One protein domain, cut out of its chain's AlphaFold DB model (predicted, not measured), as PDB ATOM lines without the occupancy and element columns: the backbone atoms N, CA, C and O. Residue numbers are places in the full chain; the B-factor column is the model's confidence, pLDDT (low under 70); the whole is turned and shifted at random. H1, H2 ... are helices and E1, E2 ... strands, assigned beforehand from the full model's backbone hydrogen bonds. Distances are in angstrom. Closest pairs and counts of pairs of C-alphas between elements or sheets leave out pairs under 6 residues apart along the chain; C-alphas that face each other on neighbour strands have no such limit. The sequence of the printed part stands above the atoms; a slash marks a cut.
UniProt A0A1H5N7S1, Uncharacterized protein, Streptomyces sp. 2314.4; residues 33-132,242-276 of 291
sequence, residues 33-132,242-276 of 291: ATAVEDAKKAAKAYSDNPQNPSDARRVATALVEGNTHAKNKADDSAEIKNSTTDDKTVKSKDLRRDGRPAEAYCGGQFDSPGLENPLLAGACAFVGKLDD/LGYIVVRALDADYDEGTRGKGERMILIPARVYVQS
ATOM      1  N   ALA A  33      29.710  14.350 -41.553       70.31
ATOM      2  CA  ALA A  33      28.370  14.849 -41.873       70.31
ATOM      3  C   ALA A  33      27.356  14.502 -40.768       70.31
ATOM      4  O   ALA A  33      26.616  15.364 -40.299       70.31
ATOM      5  N   THR A  34      27.397  13.262 -40.276       82.44
ATOM      6  CA  THR A  34      26.557  12.802 -39.160       82.44
ATOM      7  C   THR A  34      26.883  13.543 -37.861       82.44
ATOM      8  O   THR A  34      25.991  13.800 -37.063       82.44
ATOM      9  N   ALA A  35      28.139  13.955 -37.661       81.50
ATOM     10  CA  ALA A  35      28.549  14.702 -36.475       81.50
ATOM     11  C   ALA A  35      27.841  16.063 -36.356       81.50
ATOM     12  O   ALA A  35      27.372  16.428 -35.280       81.50
ATOM     13  N   VAL A  36      27.727  16.814 -37.456       85.62
ATOM     14  CA  VAL A  36      27.018  18.106 -37.455       85.62
ATOM     15  C   VAL A  36      25.534  17.914 -37.143       85.62
ATOM     16  O   VAL A  36      24.983  18.641 -36.312       85.62
ATOM     17  N   GLU A  37      24.898  16.922 -37.765       86.31
ATOM     18  CA  GLU A  37      23.485  16.602 -37.541       86.31
ATOM     19  C   GLU A  37      23.214  16.183 -36.091       86.31
ATOM     20  O   GLU A  37      22.326  16.741 -35.440       86.31
ATOM     21  N   ASP A  38      24.013  15.259 -35.552       79.25
ATOM     22  CA  ASP A  38      23.891  14.783 -34.173       79.25
ATOM     23  C   ASP A  38      24.110  15.920 -33.170       79.25
ATOM     24  O   ASP A  38      23.365  16.045 -32.193       79.25
ATOM     25  N   ALA A  39      25.082  16.800 -33.433       81.56
ATOM     26  CA  ALA A  39      25.363  17.952 -32.585       81.56
ATOM     27  C   ALA A  39      24.185  18.931 -32.567       81.56
ATOM     28  O   ALA A  39      23.752  19.361 -31.495       81.56
ATOM     29  N   LYS A  40      23.613  19.241 -33.736       84.81
ATOM     30  CA  LYS A  40      22.423  20.094 -33.840       84.81
ATOM     31  C   LYS A  40      21.212  19.461 -33.164       84.81
ATOM     32  O   LYS A  40      20.486  20.150 -32.451       84.81
ATOM     33  N   LYS A  41      21.003  18.155 -33.330       81.25
ATOM     34  CA  LYS A  41      19.907  17.423 -32.684       81.25
ATOM     35  C   LYS A  41      20.026  17.463 -31.158       81.25
ATOM     36  O   LYS A  41      19.043  17.772 -30.481       81.25
ATOM     37  N   ALA A  42      21.215  17.198 -30.617       76.88
ATOM     38  CA  ALA A  42      21.475  17.263 -29.180       76.88
ATOM     39  C   ALA A  42      21.307  18.688 -28.631       76.88
ATOM     40  O   ALA A  42      20.696  18.886 -27.579       76.88
ATOM     41  N   ALA A  43      21.793  19.692 -29.364       76.12
ATOM     42  CA  ALA A  43      21.644  21.094 -28.997       76.12
ATOM     43  C   ALA A  43      20.180  21.548 -29.009       76.12
ATOM     44  O   ALA A  43      19.751  22.217 -28.072       76.12
ATOM     45  N   LYS A  44      19.391  21.116 -30.001       82.94
ATOM     46  CA  LYS A  44      17.952  21.399 -30.077       82.94
ATOM     47  C   LYS A  44      17.195  20.803 -28.892       82.94
ATOM     48  O   LYS A  44      16.426  21.500 -28.238       82.94
ATOM     49  N   ALA A  45      17.458  19.536 -28.566       75.75
ATOM     50  CA  ALA A  45      16.851  18.890 -27.403       75.75
ATOM     51  C   ALA A  45      17.195  19.627 -26.092       75.75
ATOM     52  O   ALA A  45      16.339  19.783 -25.222       75.75
ATOM     53  N   TYR A  46      18.428  20.125 -25.964       73.12
ATOM     54  CA  TYR A  46      18.847  20.913 -24.808       73.12
ATOM     55  C   TYR A  46      18.190  22.301 -24.764       73.12
ATOM     56  O   TYR A  46      17.746  22.728 -23.698       73.12
ATOM     57  N   SER A  47      18.106  23.008 -25.896       76.19
ATOM     58  CA  SER A  47      17.476  24.332 -25.962       76.19
ATOM     59  C   SER A  47      15.970  24.281 -25.703       76.19
ATOM     60  O   SER A  47      15.420  25.209 -25.110       76.19
ATOM     61  N   ASP A  48      15.312  23.196 -26.116       83.69
ATOM     62  CA  ASP A  48      13.864  23.015 -25.976       83.69
ATOM     63  C   ASP A  48      13.437  22.645 -24.555       83.69
ATOM     64  O   ASP A  48      12.273  22.825 -24.203       83.69
ATOM     65  N   ASN A  49      14.353  22.145 -23.721       75.94
ATOM     66  CA  ASN A  49      14.047  21.790 -22.341       75.94
ATOM     67  C   ASN A  49      14.073  23.041 -21.440       75.94
ATOM     68  O   ASN A  49      15.155  23.527 -21.109       75.94
ATOM     69  N   PRO A  50      12.918  23.547 -20.965       84.06
ATOM     70  CA  PRO A  50      12.854  24.786 -20.191       84.06
ATOM     71  C   PRO A  50      13.526  24.698 -18.814       84.06
ATOM     72  O   PRO A  50      13.772  25.741 -18.216       84.06
ATOM     73  N   GLN A  51      13.839  23.491 -18.324       78.38
ATOM     74  CA  GLN A  51      14.566  23.291 -17.065       78.38
ATOM     75  C   GLN A  51      16.058  23.630 -17.176       78.38
ATOM     76  O   GLN A  51      16.733  23.776 -16.159       78.38
ATOM     77  N   ASN A  52      16.587  23.763 -18.395       66.81
ATOM     78  CA  ASN A  52      17.980  24.134 -18.603       66.81
ATOM     79  C   ASN A  52      18.195  25.653 -18.431       66.81
ATOM     80  O   ASN A  52      17.326  26.448 -18.824       66.81
ATOM     81  N   PRO A  53      19.371  26.087 -17.928       69.50
ATOM     82  CA  PRO A  53      19.689  27.504 -17.746       69.50
ATOM     83  C   PRO A  53      19.503  28.314 -19.033       69.50
ATOM     84  O   PRO A  53      19.917  27.882 -20.110       69.50
ATOM     85  N   SER A  54      18.886  29.497 -18.942       72.44
ATOM     86  CA  SER A  54      18.526  30.314 -20.113       72.44
ATOM     87  C   SER A  54      19.722  30.658 -20.998       72.44
ATOM     88  O   SER A  54      19.614  30.590 -22.220       72.44
ATOM     89  N   ASP A  55      20.871  30.979 -20.406       66.38
ATOM     90  CA  ASP A  55      22.067  31.323 -21.175       66.38
ATOM     91  C   ASP A  55      22.692  30.105 -21.858       66.38
ATOM     92  O   ASP A  55      23.076  30.185 -23.025       66.38
ATOM     93  N   ALA A  56      22.695  28.946 -21.196       67.00
ATOM     94  CA  ALA A  56      23.121  27.692 -21.813       67.00
ATOM     95  C   ALA A  56      22.182  27.287 -22.963       67.00
ATOM     96  O   ALA A  56      22.639  26.838 -24.014       67.00
ATOM     97  N   ARG A  57      20.868  27.507 -22.807       74.81
ATOM     98  CA  ARG A  57      19.892  27.308 -23.886       74.81
ATOM     99  C   ARG A  57      20.156  28.233 -25.069       74.81
ATOM    100  O   ARG A  57      20.130  27.754 -26.193       74.81
ATOM    101  N   ARG A  58      20.488  29.511 -24.841       74.31
ATOM    102  CA  ARG A  58      20.851  30.461 -25.914       74.31
ATOM    103  C   ARG A  58      22.093  30.021 -26.690       74.31
ATOM    104  O   ARG A  58      22.107  30.133 -27.912       74.31
ATOM    105  N   VAL A  59      23.112  29.499 -26.005       73.81
ATOM    106  CA  VAL A  59      24.312  28.939 -26.654       73.81
ATOM    107  C   VAL A  59      23.958  27.703 -27.490       73.81
ATOM    108  O   VAL A  59      24.405  27.588 -28.630       73.81
ATOM    109  N   ALA A  60      23.108  26.813 -26.971       77.19
ATOM    110  CA  ALA A  60      22.640  25.638 -27.705       77.19
ATOM    111  C   ALA A  60      21.790  26.019 -28.934       77.19
ATOM    112  O   ALA A  60      22.028  25.503 -30.025       77.19
ATOM    113  N   THR A  61      20.872  26.980 -28.800       84.25
ATOM    114  CA  THR A  61      20.115  27.547 -29.927       84.25
ATOM    115  C   THR A  61      21.056  28.115 -30.982       84.25
ATOM    116  O   THR A  61      20.890  27.835 -32.166       84.25
ATOM    117  N   ALA A  62      22.094  28.845 -30.567       81.69
ATOM    118  CA  ALA A  62      23.071  29.394 -31.494       81.69
ATOM    119  C   ALA A  62      23.833  28.309 -32.266       81.69
ATOM    120  O   ALA A  62      24.183  28.554 -33.411       81.69
ATOM    121  N   LEU A  63      24.052  27.108 -31.717       84.00
ATOM    122  CA  LEU A  63      24.661  26.003 -32.470       84.00
ATOM    123  C   LEU A  63      23.744  25.488 -33.596       84.00
ATOM    124  O   LEU A  63      24.227  25.127 -34.673       84.00
ATOM    125  N   VAL A  64      22.429  25.485 -33.357       86.94
ATOM    126  CA  VAL A  64      21.407  25.024 -34.309       86.94
ATOM    127  C   VAL A  64      21.125  26.072 -35.385       86.94
ATOM    128  O   VAL A  64      21.182  25.769 -36.577       86.94
ATOM    129  N   GLU A  65      20.830  27.297 -34.959       87.94
ATOM    130  CA  GLU A  65      20.259  28.375 -35.783       87.94
ATOM    131  C   GLU A  65      21.299  29.427 -36.204       87.94
ATOM    132  O   GLU A  65      21.037  30.322 -37.016       87.94
ATOM    133  N   GLY A  66      22.495  29.351 -35.626       81.44
ATOM    134  CA  GLY A  66      23.491  30.403 -35.707       81.44
ATOM    135  C   GLY A  66      23.199  31.604 -34.815       81.44
ATOM    136  O   GLY A  66      22.078  31.876 -34.394       81.44
ATOM    137  N   ASN A  67      24.233  32.393 -34.595       75.12
ATOM    138  CA  ASN A  67      24.211  33.692 -33.955       75.12
ATOM    139  C   ASN A  67      23.336  34.691 -34.730       75.12
ATOM    140  O   ASN A  67      23.480  34.881 -35.938       75.12
ATOM    141  N   THR A  68      22.427  35.373 -34.039       72.25
ATOM    142  CA  THR A  68      21.498  36.358 -34.623       72.25
ATOM    143  C   THR A  68      22.188  37.555 -35.278       72.25
ATOM    144  O   THR A  68      21.582  38.229 -36.104       72.25
ATOM    145  N   HIS A  69      23.450  37.820 -34.937       68.44
ATOM    146  CA  HIS A  69      24.236  38.927 -35.482       68.44
ATOM    147  C   HIS A  69      25.106  38.525 -36.678       68.44
ATOM    148  O   HIS A  69      25.809  39.377 -37.231       68.44
ATOM    149  N   ALA A  70      25.082  37.252 -37.079       72.12
ATOM    150  CA  ALA A  70      25.761  36.805 -38.280       72.12
ATOM    151  C   ALA A  70      24.982  37.219 -39.533       72.12
ATOM    152  O   ALA A  70      23.765  37.050 -39.613       72.12
ATOM    153  N   LYS A  71      25.695  37.754 -40.526       73.19
ATOM    154  CA  LYS A  71      25.114  38.141 -41.820       73.19
ATOM    155  C   LYS A  71      24.872  36.942 -42.724       73.19
ATOM    156  O   LYS A  71      23.851  36.884 -43.396       73.19
ATOM    157  N   ASN A  72      25.821  36.011 -42.719       77.69
ATOM    158  CA  ASN A  72      25.742  34.753 -43.441       77.69
ATOM    159  C   ASN A  72      25.803  33.641 -42.403       77.69
ATOM    160  O   ASN A  72      26.740  33.598 -41.609       77.69
ATOM    161  N   LYS A  73      24.792  32.776 -42.391       79.38
ATOM    162  CA  LYS A  73      24.765  31.604 -41.517       79.38
ATOM    163  C   LYS A  73      25.652  30.515 -42.101       79.38
ATOM    164  O   LYS A  73      25.677  30.348 -43.318       79.38
ATOM    165  N   ALA A  74      26.315  29.752 -41.236       79.62
ATOM    166  CA  ALA A  74      27.003  28.552 -41.683       79.62
ATOM    167  C   ALA A  74      25.960  27.549 -42.167       79.62
ATOM    168  O   ALA A  74      24.986  27.283 -41.442       79.62
ATOM    169  N   ASP A  75      26.193  26.990 -43.349       77.88
ATOM    170  CA  ASP A  75      25.505  25.790 -43.802       77.88
ATOM    171  C   ASP A  75      25.974  24.560 -42.996       77.88
ATOM    172  O   ASP A  75      26.663  24.679 -41.976       77.88
ATOM    173  N   ASP A  76      25.546  23.368 -43.408       76.50
ATOM    174  CA  ASP A  76      25.966  22.111 -42.776       76.50
ATOM    175  C   ASP A  76      27.325  21.615 -43.290       76.50
ATOM    176  O   ASP A  76      27.823  20.584 -42.830       76.50
ATOM    177  N   SER A  77      27.957  22.344 -44.218       78.75
ATOM    178  CA  SER A  77      29.311  22.036 -44.650       78.75
ATOM    179  C   SER A  77      30.288  22.466 -43.558       78.75
ATOM    180  O   SER A  77      30.328  23.618 -43.122       78.75
ATOM    181  N   ALA A  78      31.062  21.503 -43.063       84.19
ATOM    182  CA  ALA A  78      32.008  21.749 -41.992       84.19
ATOM    183  C   ALA A  78      33.450  21.671 -42.483       84.19
ATOM    184  O   ALA A  78      33.856  20.720 -43.154       84.19
ATOM    185  N   GLU A  79      34.247  22.656 -42.077       86.81
ATOM    186  CA  GLU A  79      35.698  22.581 -42.163       86.81
ATOM    187  C   GLU A  79      36.203  21.543 -41.161       86.81
ATOM    188  O   GLU A  79      36.042  21.701 -39.950       86.81
ATOM    189  N   ILE A  80      36.837  20.483 -41.655       87.88
ATOM    190  CA  ILE A  80      37.407  19.438 -40.807       87.88
ATOM    191  C   ILE A  80      38.858  19.798 -40.491       87.88
ATOM    192  O   ILE A  80      39.675  19.973 -41.394       87.88
ATOM    193  N   LYS A  81      39.173  19.896 -39.202       84.56
ATOM    194  CA  LYS A  81      40.528  20.110 -38.692       84.56
ATOM    195  C   LYS A  81      41.309  18.807 -38.591       84.56
ATOM    196  O   LYS A  81      40.734  17.720 -38.536       84.56
ATOM    197  N   ASN A  82      42.633  18.916 -38.510       77.38
ATOM    198  CA  ASN A  82      43.496  17.737 -38.434       77.38
ATOM    199  C   ASN A  82      43.502  17.088 -37.042       77.38
ATOM    200  O   ASN A  82      43.556  15.862 -36.935       77.38
ATOM    201  N   SER A  83      43.457  17.891 -35.976       73.38
ATOM    202  CA  SER A  83      43.442  17.422 -34.585       73.38
ATOM    203  C   SER A  83      43.100  18.560 -33.616       73.38
ATOM    204  O   SER A  83      42.925  19.702 -34.037       73.38
ATOM    205  N   THR A  84      43.085  18.269 -32.315       69.69
ATOM    206  CA  THR A  84      42.935  19.266 -31.244       69.69
ATOM    207  C   THR A  84      44.096  20.261 -31.134       69.69
ATOM    208  O   THR A  84      43.981  21.212 -30.377       69.69
ATOM    209  N   THR A  85      45.208  20.073 -31.855       71.44
ATOM    210  CA  THR A  85      46.298  21.069 -31.934       71.44
ATOM    211  C   THR A  85      46.164  22.013 -33.136       71.44
ATOM    212  O   THR A  85      46.901  22.990 -33.239       71.44
ATOM    213  N   ASP A  86      45.217  21.737 -34.039       75.38
ATOM    214  CA  ASP A  86      44.832  22.558 -35.195       75.38
ATOM    215  C   ASP A  86      43.384  23.038 -35.006       75.38
ATOM    216  O   ASP A  86      42.496  22.819 -35.825       75.38
ATOM    217  N   ASP A  87      43.104  23.642 -33.858       71.44
ATOM    218  CA  ASP A  87      41.747  23.889 -33.372       71.44
ATOM    219  C   ASP A  87      41.325  25.363 -33.475       71.44
ATOM    220  O   ASP A  87      40.340  25.793 -32.876       71.44
ATOM    221  N   LYS A  88      42.044  26.153 -34.278       79.19
ATOM    222  CA  LYS A  88      41.766  27.580 -34.464       79.19
ATOM    223  C   LYS A  88      40.355  27.826 -35.010       79.19
ATOM    224  O   LYS A  88      40.011  27.449 -36.140       79.19
ATOM    225  N   THR A  89      39.561  28.551 -34.226       72.94
ATOM    226  CA  THR A  89      38.139  28.835 -34.499       72.94
ATOM    227  C   THR A  89      37.889  30.129 -35.260       72.94
ATOM    228  O   THR A  89      36.820  30.301 -35.838       72.94
ATOM    229  N   VAL A  90      38.888  30.997 -35.400       69.62
ATOM    230  CA  VAL A  90      38.798  32.238 -36.189       69.62
ATOM    231  C   VAL A  90      39.825  32.185 -37.314       69.62
ATOM    232  O   VAL A  90      40.947  31.745 -37.081       69.62
ATOM    233  N   LYS A  91      39.446  32.633 -38.514       61.34
ATOM    234  CA  LYS A  91      40.389  32.952 -39.591       61.34
ATOM    235  C   LYS A  91      40.554  34.467 -39.626       61.34
ATOM    236  O   LYS A  91      39.561  35.168 -39.790       61.34
ATOM    237  N   SER A  92      41.774  34.970 -39.453       58.84
ATOM    238  CA  SER A  92      42.078  36.393 -39.646       58.84
ATOM    239  C   SER A  92      43.287  36.568 -40.557       58.84
ATOM    240  O   SER A  92      44.236  35.791 -40.497       58.84
ATOM    241  N   LYS A  93      43.275  37.613 -41.394       55.12
ATOM    242  CA  LYS A  93      44.449  38.011 -42.190       55.12
ATOM    243  C   LYS A  93      45.556  38.633 -41.322       55.12
ATOM    244  O   LYS A  93      46.711  38.649 -41.738       55.12
ATOM    245  N   ASP A  94      45.225  39.133 -40.127       52.56
ATOM    246  CA  ASP A  94      46.204  39.623 -39.153       52.56
ATOM    247  C   ASP A  94      46.665  38.466 -38.255       52.56
ATOM    248  O   ASP A  94      45.921  37.998 -37.397       52.56
ATOM    249  N   LEU A  95      47.921  38.039 -38.417       48.94
ATOM    250  CA  LEU A  95      48.551  36.977 -37.618       48.94
ATOM    251  C   LEU A  95      48.548  37.263 -36.108       48.94
ATOM    252  O   LEU A  95      48.592  36.326 -35.314       48.94
ATOM    253  N   ARG A  96      48.470  38.534 -35.685       47.34
ATOM    254  CA  ARG A  96      48.348  38.908 -34.263       47.34
ATOM    255  C   ARG A  96      46.934  38.690 -33.709       47.34
ATOM    256  O   ARG A  96      46.732  38.788 -32.502       47.34
ATOM    257  N   ARG A  97      45.962  38.431 -34.586       50.16
ATOM    258  CA  ARG A  97      44.528  38.260 -34.295       50.16
ATOM    259  C   ARG A  97      43.981  36.934 -34.839       50.16
ATOM    260  O   ARG A  97      42.779  36.684 -34.754       50.16
ATOM    261  N   ASP A  98      44.854  36.095 -35.394       51.75
ATOM    262  CA  ASP A  98      44.507  34.833 -36.033       51.75
ATOM    263  C   ASP A  98      44.309  33.701 -35.017       51.75
ATOM    264  O   ASP A  98      45.266  33.157 -34.460       51.75
ATOM    265  N   GLY A  99      43.040  33.315 -34.861       59.72
ATOM    266  CA  GLY A  99      42.598  32.034 -34.317       59.72
ATOM    267  C   GLY A  99      42.845  31.822 -32.828       59.72
ATOM    268  O   GLY A  99      43.944  31.457 -32.420       59.72
ATOM    269  N   ARG A 100      41.780  31.920 -32.021       66.69
ATOM    270  CA  ARG A 100      41.776  31.307 -30.686       66.69
ATOM    271  C   ARG A 100      41.583  29.791 -30.806       66.69
ATOM    272  O   ARG A 100      40.786  29.372 -31.661       66.69
ATOM    273  N   PRO A 101      42.242  28.998 -29.944       71.81
ATOM    274  CA  PRO A 101      41.913  27.591 -29.763       71.81
ATOM    275  C   PRO A 101      40.417  27.414 -29.497       71.81
ATOM    276  O   PRO A 101      39.762  28.306 -28.936       71.81
ATOM    277  N   ALA A 102      39.873  26.269 -29.885       72.44
ATOM    278  CA  ALA A 102      38.479  25.927 -29.638       72.44
ATOM    279  C   ALA A 102      38.166  25.936 -28.146       72.44
ATOM    280  O   ALA A 102      37.082  26.367 -27.765       72.44
ATOM    281  N   GLU A 103      39.144  25.589 -27.313       69.19
ATOM    282  CA  GLU A 103      39.083  25.750 -25.863       69.19
ATOM    283  C   GLU A 103      38.628  27.148 -25.431       69.19
ATOM    284  O   GLU A 103      37.585  27.319 -24.801       69.19
ATOM    285  N   ALA A 104      39.387  28.173 -25.813       67.25
ATOM    286  CA  ALA A 104      39.119  29.538 -25.387       67.25
ATOM    287  C   ALA A 104      37.800  30.066 -25.975       67.25
ATOM    288  O   ALA A 104      37.042  30.754 -25.289       67.25
ATOM    289  N   TYR A 105      37.501  29.724 -27.235       72.00
ATOM    290  CA  TYR A 105      36.266  30.144 -27.901       72.00
ATOM    291  C   TYR A 105      35.028  29.544 -27.234       72.00
ATOM    292  O   TYR A 105      34.104  30.256 -26.832       72.00
ATOM    293  N   CYS A 106      35.019  28.225 -27.093       72.56
ATOM    294  CA  CYS A 106      33.911  27.508 -26.500       72.56
ATOM    295  C   CYS A 106      33.818  27.792 -24.987       72.56
ATOM    296  O   CYS A 106      32.732  27.735 -24.432       72.56
ATOM    297  N   GLY A 107      34.913  28.193 -24.330       65.06
ATOM    298  CA  GLY A 107      34.957  28.590 -22.914       65.06
ATOM    299  C   GLY A 107      34.525  30.018 -22.613       65.06
ATOM    300  O   GLY A 107      34.550  30.429 -21.456       65.06
ATOM    301  N   GLY A 108      34.150  30.794 -23.632       60.28
ATOM    302  CA  GLY A 108      33.703  32.171 -23.443       60.28
ATOM    303  C   GLY A 108      34.812  33.164 -23.099       60.28
ATOM    304  O   GLY A 108      34.541  34.264 -22.621       60.28
ATOM    305  N   GLN A 109      36.073  32.802 -23.343       61.53
ATOM    306  CA  GLN A 109      37.222  33.674 -23.117       61.53
ATOM    307  C   GLN A 109      37.416  34.605 -24.327       61.53
ATOM    308  O   GLN A 109      38.241  34.356 -25.214       61.53
ATOM    309  N   PHE A 110      36.625  35.682 -24.366       57.34
ATOM    310  CA  PHE A 110      36.585  36.670 -25.451       57.34
ATOM    311  C   PHE A 110      37.439  37.923 -25.174       57.34
ATOM    312  O   PHE A 110      36.930  39.037 -25.186       57.34
ATOM    313  N   ASP A 111      38.752  37.795 -24.980       46.25
ATOM    314  CA  ASP A 111      39.631  38.974 -24.804       46.25
ATOM    315  C   ASP A 111      40.121  39.551 -26.145       46.25
ATOM    316  O   ASP A 111      41.322  39.719 -26.369       46.25
ATOM    317  N   SER A 112      39.220  39.756 -27.107       45.62
ATOM    318  CA  SER A 112      39.575  40.296 -28.423       45.62
ATOM    319  C   SER A 112      38.863  41.632 -28.643       45.62
ATOM    320  O   SER A 112      37.638  41.634 -28.774       45.62
ATOM    321  N   PRO A 113      39.586  42.769 -28.720       42.59
ATOM    322  CA  PRO A 113      38.963  44.046 -29.049       42.59
ATOM    323  C   PRO A 113      38.291  43.937 -30.426       42.59
ATOM    324  O   PRO A 113      38.966  43.712 -31.430       42.59
ATOM    325  N   GLY A 114      36.957  44.050 -30.456       46.78
ATOM    326  CA  GLY A 114      36.158  44.059 -31.687       46.78
ATOM    327  C   GLY A 114      35.291  42.824 -31.974       46.78
ATOM    328  O   GLY A 114      34.392  42.892 -32.813       46.78
ATOM    329  N   LEU A 115      35.493  41.707 -31.268       49.09
ATOM    330  CA  LEU A 115      34.622  40.528 -31.350       49.09
ATOM    331  C   LEU A 115      33.561  40.595 -30.246       49.09
ATOM    332  O   LEU A 115      33.654  39.923 -29.225       49.09
ATOM    333  N   GLU A 116      32.524  41.405 -30.452       52.41
ATOM    334  CA  GLU A 116      31.312  41.283 -29.641       52.41
ATOM    335  C   GLU A 116      30.612  39.968 -30.009       52.41
ATOM    336  O   GLU A 116      29.902  39.894 -31.023       52.41
ATOM    337  N   ASN A 117      30.856  38.919 -29.216       55.31
ATOM    338  CA  ASN A 117      29.968  37.768 -29.149       55.31
ATOM    339  C   ASN A 117      28.891  38.075 -28.091       55.31
ATOM    340  O   ASN A 117      29.224  38.209 -26.917       55.31
ATOM    341  N   PRO A 118      27.607  38.197 -28.467       58.09
ATOM    342  CA  PRO A 118      26.509  38.446 -27.523       58.09
ATOM    343  C   PRO A 118      26.204  37.243 -26.612       58.09
ATOM    344  O   PRO A 118      25.305  37.311 -25.767       58.09
ATOM    345  N   LEU A 119      26.882  36.115 -26.835       60.25
ATOM    346  CA  LEU A 119      26.790  34.915 -26.023       60.25
ATOM    347  C   LEU A 119      27.906  34.907 -24.982       60.25
ATOM    348  O   LEU A 119      29.044  35.260 -25.274       60.25
ATOM    349  N   LEU A 120      27.581  34.404 -23.792       56.78
ATOM    350  CA  LEU A 120      28.554  34.208 -22.720       56.78
ATOM    351  C   LEU A 120      29.627  33.156 -23.074       56.78
ATOM    352  O   LEU A 120      30.673  33.120 -22.437       56.78
ATOM    353  N   ALA A 121      29.383  32.322 -24.091       65.00
ATOM    354  CA  ALA A 121      30.300  31.305 -24.598       65.00
ATOM    355  C   ALA A 121      30.101  31.039 -26.101       65.00
ATOM    356  O   ALA A 121      29.079  31.412 -26.686       65.00
ATOM    357  N   GLY A 122      31.089  30.406 -26.738       70.69
ATOM    358  CA  GLY A 122      30.987  29.936 -28.118       70.69
ATOM    359  C   GLY A 122      29.973  28.799 -28.269       70.69
ATOM    360  O   GLY A 122      29.763  28.009 -27.350       70.69
ATOM    361  N   ALA A 123      29.339  28.701 -29.438       79.19
ATOM    362  CA  ALA A 123      28.394  27.630 -29.742       79.19
ATOM    363  C   ALA A 123      29.150  26.363 -30.170       79.19
ATOM    364  O   ALA A 123      29.581  26.255 -31.321       79.19
ATOM    365  N   CYS A 124      29.326  25.412 -29.249       78.06
ATOM    366  CA  CYS A 124      30.043  24.163 -29.525       78.06
ATOM    367  C   CYS A 124      29.309  22.930 -28.978       78.06
ATOM    368  O   CYS A 124      28.458  23.059 -28.095       78.06
ATOM    369  N   ALA A 125      29.630  21.745 -29.504       77.12
ATOM    370  CA  ALA A 125      29.210  20.438 -28.997       77.12
ATOM    371  C   ALA A 125      30.174  19.324 -29.374       77.12
ATOM    372  O   ALA A 125      30.649  19.265 -30.497       77.12
ATOM    373  N   PHE A 126      30.416  18.403 -28.456       78.69
ATOM    374  CA  PHE A 126      31.082  17.144 -28.707       78.69
ATOM    375  C   PHE A 126      30.050  16.074 -29.044       78.69
ATOM    376  O   PHE A 126      29.077  15.861 -28.319       78.69
ATOM    377  N   VAL A 127      30.312  15.361 -30.130       73.31
ATOM    378  CA  VAL A 127      29.585  14.156 -30.520       73.31
ATOM    379  C   VAL A 127      30.593  13.067 -30.812       73.31
ATOM    380  O   VAL A 127      31.584  13.287 -31.507       73.31
ATOM    381  N   GLY A 128      30.351  11.880 -30.275       74.38
ATOM    382  CA  GLY A 128      31.287  10.782 -30.404       74.38
ATOM    383  C   GLY A 128      30.676   9.456 -30.005       74.38
ATOM    384  O   GLY A 128      29.630   9.394 -29.360       74.38
ATOM    385  N   LYS A 129      31.354   8.392 -30.414       76.00
ATOM    386  CA  LYS A 129      31.033   7.018 -30.039       76.00
ATOM    387  C   LYS A 129      31.995   6.553 -28.963       76.00
ATOM    388  O   LYS A 129      33.089   7.104 -28.839       76.00
ATOM    389  N   LEU A 130      31.571   5.560 -28.189       73.44
ATOM    390  CA  LEU A 130      32.445   4.891 -27.236       73.44
ATOM    391  C   LEU A 130      33.708   4.426 -27.965       73.44
ATOM    392  O   LEU A 130      33.622   3.818 -29.029       73.44
ATOM    393  N   ASP A 131      34.860   4.753 -27.397       77.56
ATOM    394  CA  ASP A 131      36.145   4.245 -27.845       77.56
ATOM    395  C   ASP A 131      36.235   2.771 -27.430       77.56
ATOM    396  O   ASP A 131      36.235   2.453 -26.240       77.56
ATOM    397  N   ASP A 132      36.241   1.875 -28.410       78.88
ATOM    398  CA  ASP A 132      36.203   0.422 -28.232       78.88
ATOM    399  C   ASP A 132      37.583  -0.194 -27.968       78.88
ATOM    400  O   ASP A 132      37.690  -1.382 -27.652       78.88
ATOM    401  N   LEU A 242      35.427   8.698 -28.945       76.81
ATOM    402  CA  LEU A 242      36.059   9.214 -30.154       76.81
ATOM    403  C   LEU A 242      35.018   9.906 -31.026       76.81
ATOM    404  O   LEU A 242      33.946   9.361 -31.294       76.81
ATOM    405  N   GLY A 243      35.337  11.110 -31.491       78.25
ATOM    406  CA  GLY A 243      34.415  11.873 -32.316       78.25
ATOM    407  C   GLY A 243      34.928  13.257 -32.666       78.25
ATOM    408  O   GLY A 243      36.125  13.440 -32.893       78.25
ATOM    409  N   TYR A 244      34.016  14.224 -32.707       78.94
ATOM    410  CA  TYR A 244      34.312  15.599 -33.085       78.94
ATOM    411  C   TYR A 244      33.796  16.589 -32.054       78.94
ATOM    412  O   TYR A 244      32.676  16.464 -31.563       78.94
ATOM    413  N   ILE A 245      34.592  17.625 -31.808       82.44
ATOM    414  CA  ILE A 245      34.095  18.899 -31.302       82.44
ATOM    415  C   ILE A 245      33.576  19.671 -32.515       82.44
ATOM    416  O   ILE A 245      34.335  20.068 -33.398       82.44
ATOM    417  N   VAL A 246      32.266  19.842 -32.561       83.56
ATOM    418  CA  VAL A 246      31.534  20.673 -33.504       83.56
ATOM    419  C   VAL A 246      31.515  22.092 -32.966       83.56
ATOM    420  O   VAL A 246      31.044  22.335 -31.859       83.56
ATOM    421  N   VAL A 247      32.014  23.039 -33.747       84.06
ATOM    422  CA  VAL A 247      32.038  24.458 -33.395       84.06
ATOM    423  C   VAL A 247      31.311  25.226 -34.482       84.06
ATOM    424  O   VAL A 247      31.668  25.123 -35.655       84.06
ATOM    425  N   ARG A 248      30.320  26.031 -34.102       85.94
ATOM    426  CA  ARG A 248      29.783  27.069 -34.977       85.94
ATOM    427  C   ARG A 248      30.476  28.378 -34.634       85.94
ATOM    428  O   ARG A 248      30.127  29.035 -33.656       85.94
ATOM    429  N   ALA A 249      31.496  28.712 -35.415       80.50
ATOM    430  CA  ALA A 249      32.334  29.874 -35.181       80.50
ATOM    431  C   ALA A 249      31.847  31.089 -35.974       80.50
ATOM    432  O   ALA A 249      31.317  30.952 -37.075       80.50
ATOM    433  N   LEU A 250      32.081  32.278 -35.417       75.81
ATOM    434  CA  LEU A 250      31.947  33.539 -36.140       75.81
ATOM    435  C   LEU A 250      33.243  33.816 -36.903       75.81
ATOM    436  O   LEU A 250      34.326  33.790 -36.313       75.81
ATOM    437  N   ASP A 251      33.124  34.129 -38.186       70.62
ATOM    438  CA  ASP A 251      34.222  34.691 -38.955       70.62
ATOM    439  C   ASP A 251      34.453  36.143 -38.535       70.62
ATOM    440  O   ASP A 251      33.516  36.913 -38.296       70.62
ATOM    441  N   ALA A 252      35.726  36.510 -38.433       58.00
ATOM    442  CA  ALA A 252      36.145  37.870 -38.157       58.00
ATOM    443  C   ALA A 252      36.615  38.521 -39.464       58.00
ATOM    444  O   ALA A 252      37.809  38.488 -39.760       58.00
ATOM    445  N   ASP A 253      35.714  39.139 -40.238       52.41
ATOM    446  CA  ASP A 253      36.162  40.073 -41.277       52.41
ATOM    447  C   ASP A 253      36.517  41.406 -40.618       52.41
ATOM    448  O   ASP A 253      35.655  42.155 -40.156       52.41
ATOM    449  N   TYR A 254      37.813  41.701 -40.580       50.84
ATOM    450  CA  TYR A 254      38.350  43.015 -40.241       50.84
ATOM    451  C   TYR A 254      39.117  43.573 -41.445       50.84
ATOM    452  O   TYR A 254      40.299  43.879 -41.354       50.84
ATOM    453  N   ASP A 255      38.434  43.698 -42.582       44.75
ATOM    454  CA  ASP A 255      38.850  44.642 -43.619       44.75
ATOM    455  C   ASP A 255      38.057  45.944 -43.388       44.75
ATOM    456  O   ASP A 255      36.825  45.924 -43.261       44.75
ATOM    457  N   GLU A 256      38.777  47.064 -43.242       40.25
ATOM    458  CA  GLU A 256      38.241  48.406 -42.986       40.25
ATOM    459  C   GLU A 256      37.022  48.703 -43.876       40.25
ATOM    460  O   GLU A 256      37.119  48.806 -45.096       40.25
ATOM    461  N   GLY A 257      35.844  48.831 -43.259       41.03
ATOM    462  CA  GLY A 257      34.604  49.219 -43.941       41.03
ATOM    463  C   GLY A 257      33.679  48.075 -44.370       41.03
ATOM    464  O   GLY A 257      32.508  48.330 -44.658       41.03
ATOM    465  N   THR A 258      34.110  46.814 -44.321       41.22
ATOM    466  CA  THR A 258      33.232  45.659 -44.581       41.22
ATOM    467  C   THR A 258      32.692  45.073 -43.282       41.22
ATOM    468  O   THR A 258      33.340  44.308 -42.582       41.22
ATOM    469  N   ARG A 259      31.439  45.410 -42.956       47.22
ATOM    470  CA  ARG A 259      30.646  44.683 -41.953       47.22
ATOM    471  C   ARG A 259      30.468  43.229 -42.439       47.22
ATOM    472  O   ARG A 259      29.567  43.005 -43.245       47.22
ATOM    473  N   GLY A 260      31.254  42.265 -41.964       49.88
ATOM    474  CA  GLY A 260      31.143  40.845 -42.335       49.88
ATOM    475  C   GLY A 260      31.305  39.921 -41.126       49.88
ATOM    476  O   GLY A 260      32.411  39.571 -40.747       49.88
ATOM    477  N   LYS A 261      30.203  39.535 -40.474       61.56
ATOM    478  CA  LYS A 261      30.205  38.453 -39.472       61.56
ATOM    479  C   LYS A 261      29.600  37.222 -40.144       61.56
ATOM    480  O   LYS A 261      28.393  37.012 -40.047       61.56
ATOM    481  N   GLY A 262      30.378  36.521 -40.964       72.25
ATOM    482  CA  GLY A 262      29.985  35.199 -41.457       72.25
ATOM    483  C   GLY A 262      30.005  34.181 -40.320       72.25
ATOM    484  O   GLY A 262      30.561  34.441 -39.254       72.25
ATOM    485  N   GLU A 263      29.388  33.030 -40.523       80.62
ATOM    486  CA  GLU A 263      29.550  31.867 -39.659       80.62
ATOM    487  C   GLU A 263      30.118  30.708 -40.458       80.62
ATOM    488  O   GLU A 263      29.794  30.536 -41.635       80.62
ATOM    489  N   ARG A 264      30.851  29.837 -39.767       83.88
ATOM    490  CA  ARG A 264      31.281  28.550 -40.306       83.88
ATOM    491  C   ARG A 264      31.116  27.423 -39.299       83.88
ATOM    492  O   ARG A 264      31.248  27.628 -38.091       83.88
ATOM    493  N   MET A 265      30.865  26.225 -39.817       87.19
ATOM    494  CA  MET A 265      30.936  24.992 -39.040       87.19
ATOM    495  C   MET A 265      32.362  24.445 -39.090       87.19
ATOM    496  O   MET A 265      32.989  24.397 -40.148       87.19
ATOM    497  N   ILE A 266      32.881  24.030 -37.938       86.81
ATOM    498  CA  ILE A 266      34.205  23.426 -37.787       86.81
ATOM    499  C   ILE A 266      34.040  22.103 -37.047       86.81
ATOM    500  O   ILE A 266      33.321  22.033 -36.052       86.81
ATOM    501  N   LEU A 267      34.724  21.064 -37.517       87.25
ATOM    502  CA  LEU A 267      34.815  19.768 -36.858       87.25
ATOM    503  C   LEU A 267      36.259  19.510 -36.446       87.25
ATOM    504  O   LEU A 267      37.145  19.425 -37.293       87.25
ATOM    505  N   ILE A 268      36.493  19.350 -35.147       82.44
ATOM    506  CA  ILE A 268      37.818  19.071 -34.587       82.44
ATOM    507  C   ILE A 268      37.826  17.637 -34.062       82.44
ATOM    508  O   ILE A 268      37.109  17.359 -33.099       82.44
ATOM    509  N   PRO A 269      38.597  16.713 -34.668       82.06
ATOM    510  CA  PRO A 269      38.723  15.355 -34.155       82.06
ATOM    511  C   PRO A 269      39.207  15.372 -32.704       82.06
ATOM    512  O   PRO A 269      40.224  16.000 -32.406       82.06
ATOM    513  N   ALA A 270      38.502  14.675 -31.816       74.81
ATOM    514  CA  ALA A 270      38.808  14.650 -30.391       74.81
ATOM    515  C   ALA A 270      38.558  13.272 -29.766       74.81
ATOM    516  O   ALA A 270      37.683  12.512 -30.190       74.81
ATOM    517  N   ARG A 271      39.326  12.985 -28.709       75.06
ATOM    518  CA  ARG A 271      39.108  11.861 -27.797       75.06
ATOM    519  C   ARG A 271      38.803  12.421 -26.412       75.06
ATOM    520  O   ARG A 271      39.679  13.029 -25.805       75.06
ATOM    521  N   VAL A 272      37.589  12.210 -25.914       70.62
ATOM    522  CA  VAL A 272      37.096  12.836 -24.677       70.62
ATOM    523  C   VAL A 272      36.791  11.768 -23.637       70.62
ATOM    524  O   VAL A 272      36.149  10.771 -23.950       70.62
ATOM    525  N   TYR A 273      37.253  11.957 -22.401       68.44
ATOM    526  CA  TYR A 273      36.845  11.117 -21.275       68.44
ATOM    527  C   TYR A 273      35.523  11.633 -20.707       68.44
ATOM    528  O   TYR A 273      35.413  12.797 -20.335       68.44
ATOM    529  N   VAL A 274      34.534  10.752 -20.630       66.44
ATOM    530  CA  VAL A 274      33.181  11.048 -20.174       66.44
ATOM    531  C   VAL A 274      32.862  10.175 -18.969       66.44
ATOM    532  O   VAL A 274      32.949   8.948 -19.024       66.44
ATOM    533  N   GLN A 275      32.462  10.822 -17.881       63.31
ATOM    534  CA  GLN A 275      31.982  10.174 -16.669       63.31
ATOM    535  C   GLN A 275      30.458  10.311 -16.572       63.31
ATOM    536  O   GLN A 275      29.912  11.364 -16.893       63.31
ATOM    537  N   SER A 276      29.769   9.253 -16.128       57.12
ATOM    538  CA  SER A 276      28.311   9.283 -15.967       57.12
ATOM    539  C   SER A 276      27.883  10.342 -14.953       57.12
ATOM    540  O   SER A 276      28.444  10.445 -13.861       57.12
TER     541      SER A 276
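AT A GLANCE: This is residues 33 to 132 and 242 to 276 of the 291 residues of an uncharacterized protein of Streptomyces sp. 2314.4 (UniProt A0A1H5N7S1). A strongly twisted sheet of four strands has a hairpin of two helices, H1 and H2, laid across one face, while the short helix H3 lies over the other face amid long loops. The loop between E3 and E4, residues 251 to 262, reaches far from the body at one end of the longest axis. The printed part has 135 residues with three named helices and four named strands, in the order H1 H2 E1 H3 E2 E3 E4; the sheet is mixed, in the order E1 E4 E3 E2. The class is mixed, helices and strands, though under half of the residues, 66, are in named elements. The whole is compact, with a radius of gyration of the C-alphas of 14.7 A and spans of 48 by 34 by 26 A.

IN THESE COORDINATES: H1, residues 33 to 48, begins at C-alpha 33 at (28.370, 14.849, -41.873) and is 23.0 A long. H2 is residues 54 to 65, 15.9 A. E1 is residues 78 to 80, and H3 is residues 102 to 106. E2, residues 123 to 130, is 23.2 A long. E3, residues 242 to 250, is 25.4 A long and begins at C-alpha 242 at (36.059, 9.214, -30.154). E4, residues 263 to 275, is 31.7 A from first to last C-alpha, bends by 74 degrees at residue 271 and ends at C-alpha 275 at (31.982, 10.174, -16.669).

HOW THE PARTS SIT: E1 and E2 are the edge strands. E1 and E4 are parallel, with N 79 and O 265 within hydrogen-bond range at 2.9 A. E3 and E4 form a hairpin, antiparallel, with N 247 and O 266 at 2.8 A. E3 and E2 are antiparallel, with N 246 and O 125 at 2.7 A. H1 is on the sheet at a height of 8.9 A, over E3 and E2; its closest C-alpha pair with E2 is Ala 39 and Ala 125, 5.8 A. On the local plane it stands at 69 degrees to E3, across the strands. H2, on the same face, has a height of 6.8 A and is only just over E2, with 3 of its C-alphas falling on that strand; the C-alphas of Leu 63 and Ala 123 are closest, at 4.9 A. H1 and H2 form a helical hairpin and touch, closest at the C-alphas of Ser 47 and Arg 57, 4.4 A; they run opposite ways at a shallow tilt of 34.8 degrees, only just short of steep. H3 is on the opposite face, over E3, at a height of 8.7 A. E1, H3 and E2 form a split strand-helix-strand unit, two strands running the same way with E4 and E3 between them and a right-handed crossover. In H1, H2 and H3 every O i to N i+4 pair is within hydrogen-bond range.

THE WHOLE: The C-alphas farthest apart are those of Asp 132 and Gly 257, 51.3 A. Residues 133 to 241 are not printed; C-alphas 132 and 242 are 9.0 A apart across the cut. The links H2 to E1, E1 to H3, H3 to E2 and E3 to E4 are long. The mean pLDDT of the printed part is 70.8, and 48 residues are under 70, among them 90 to 100, 107 to 121 and 252 to 261.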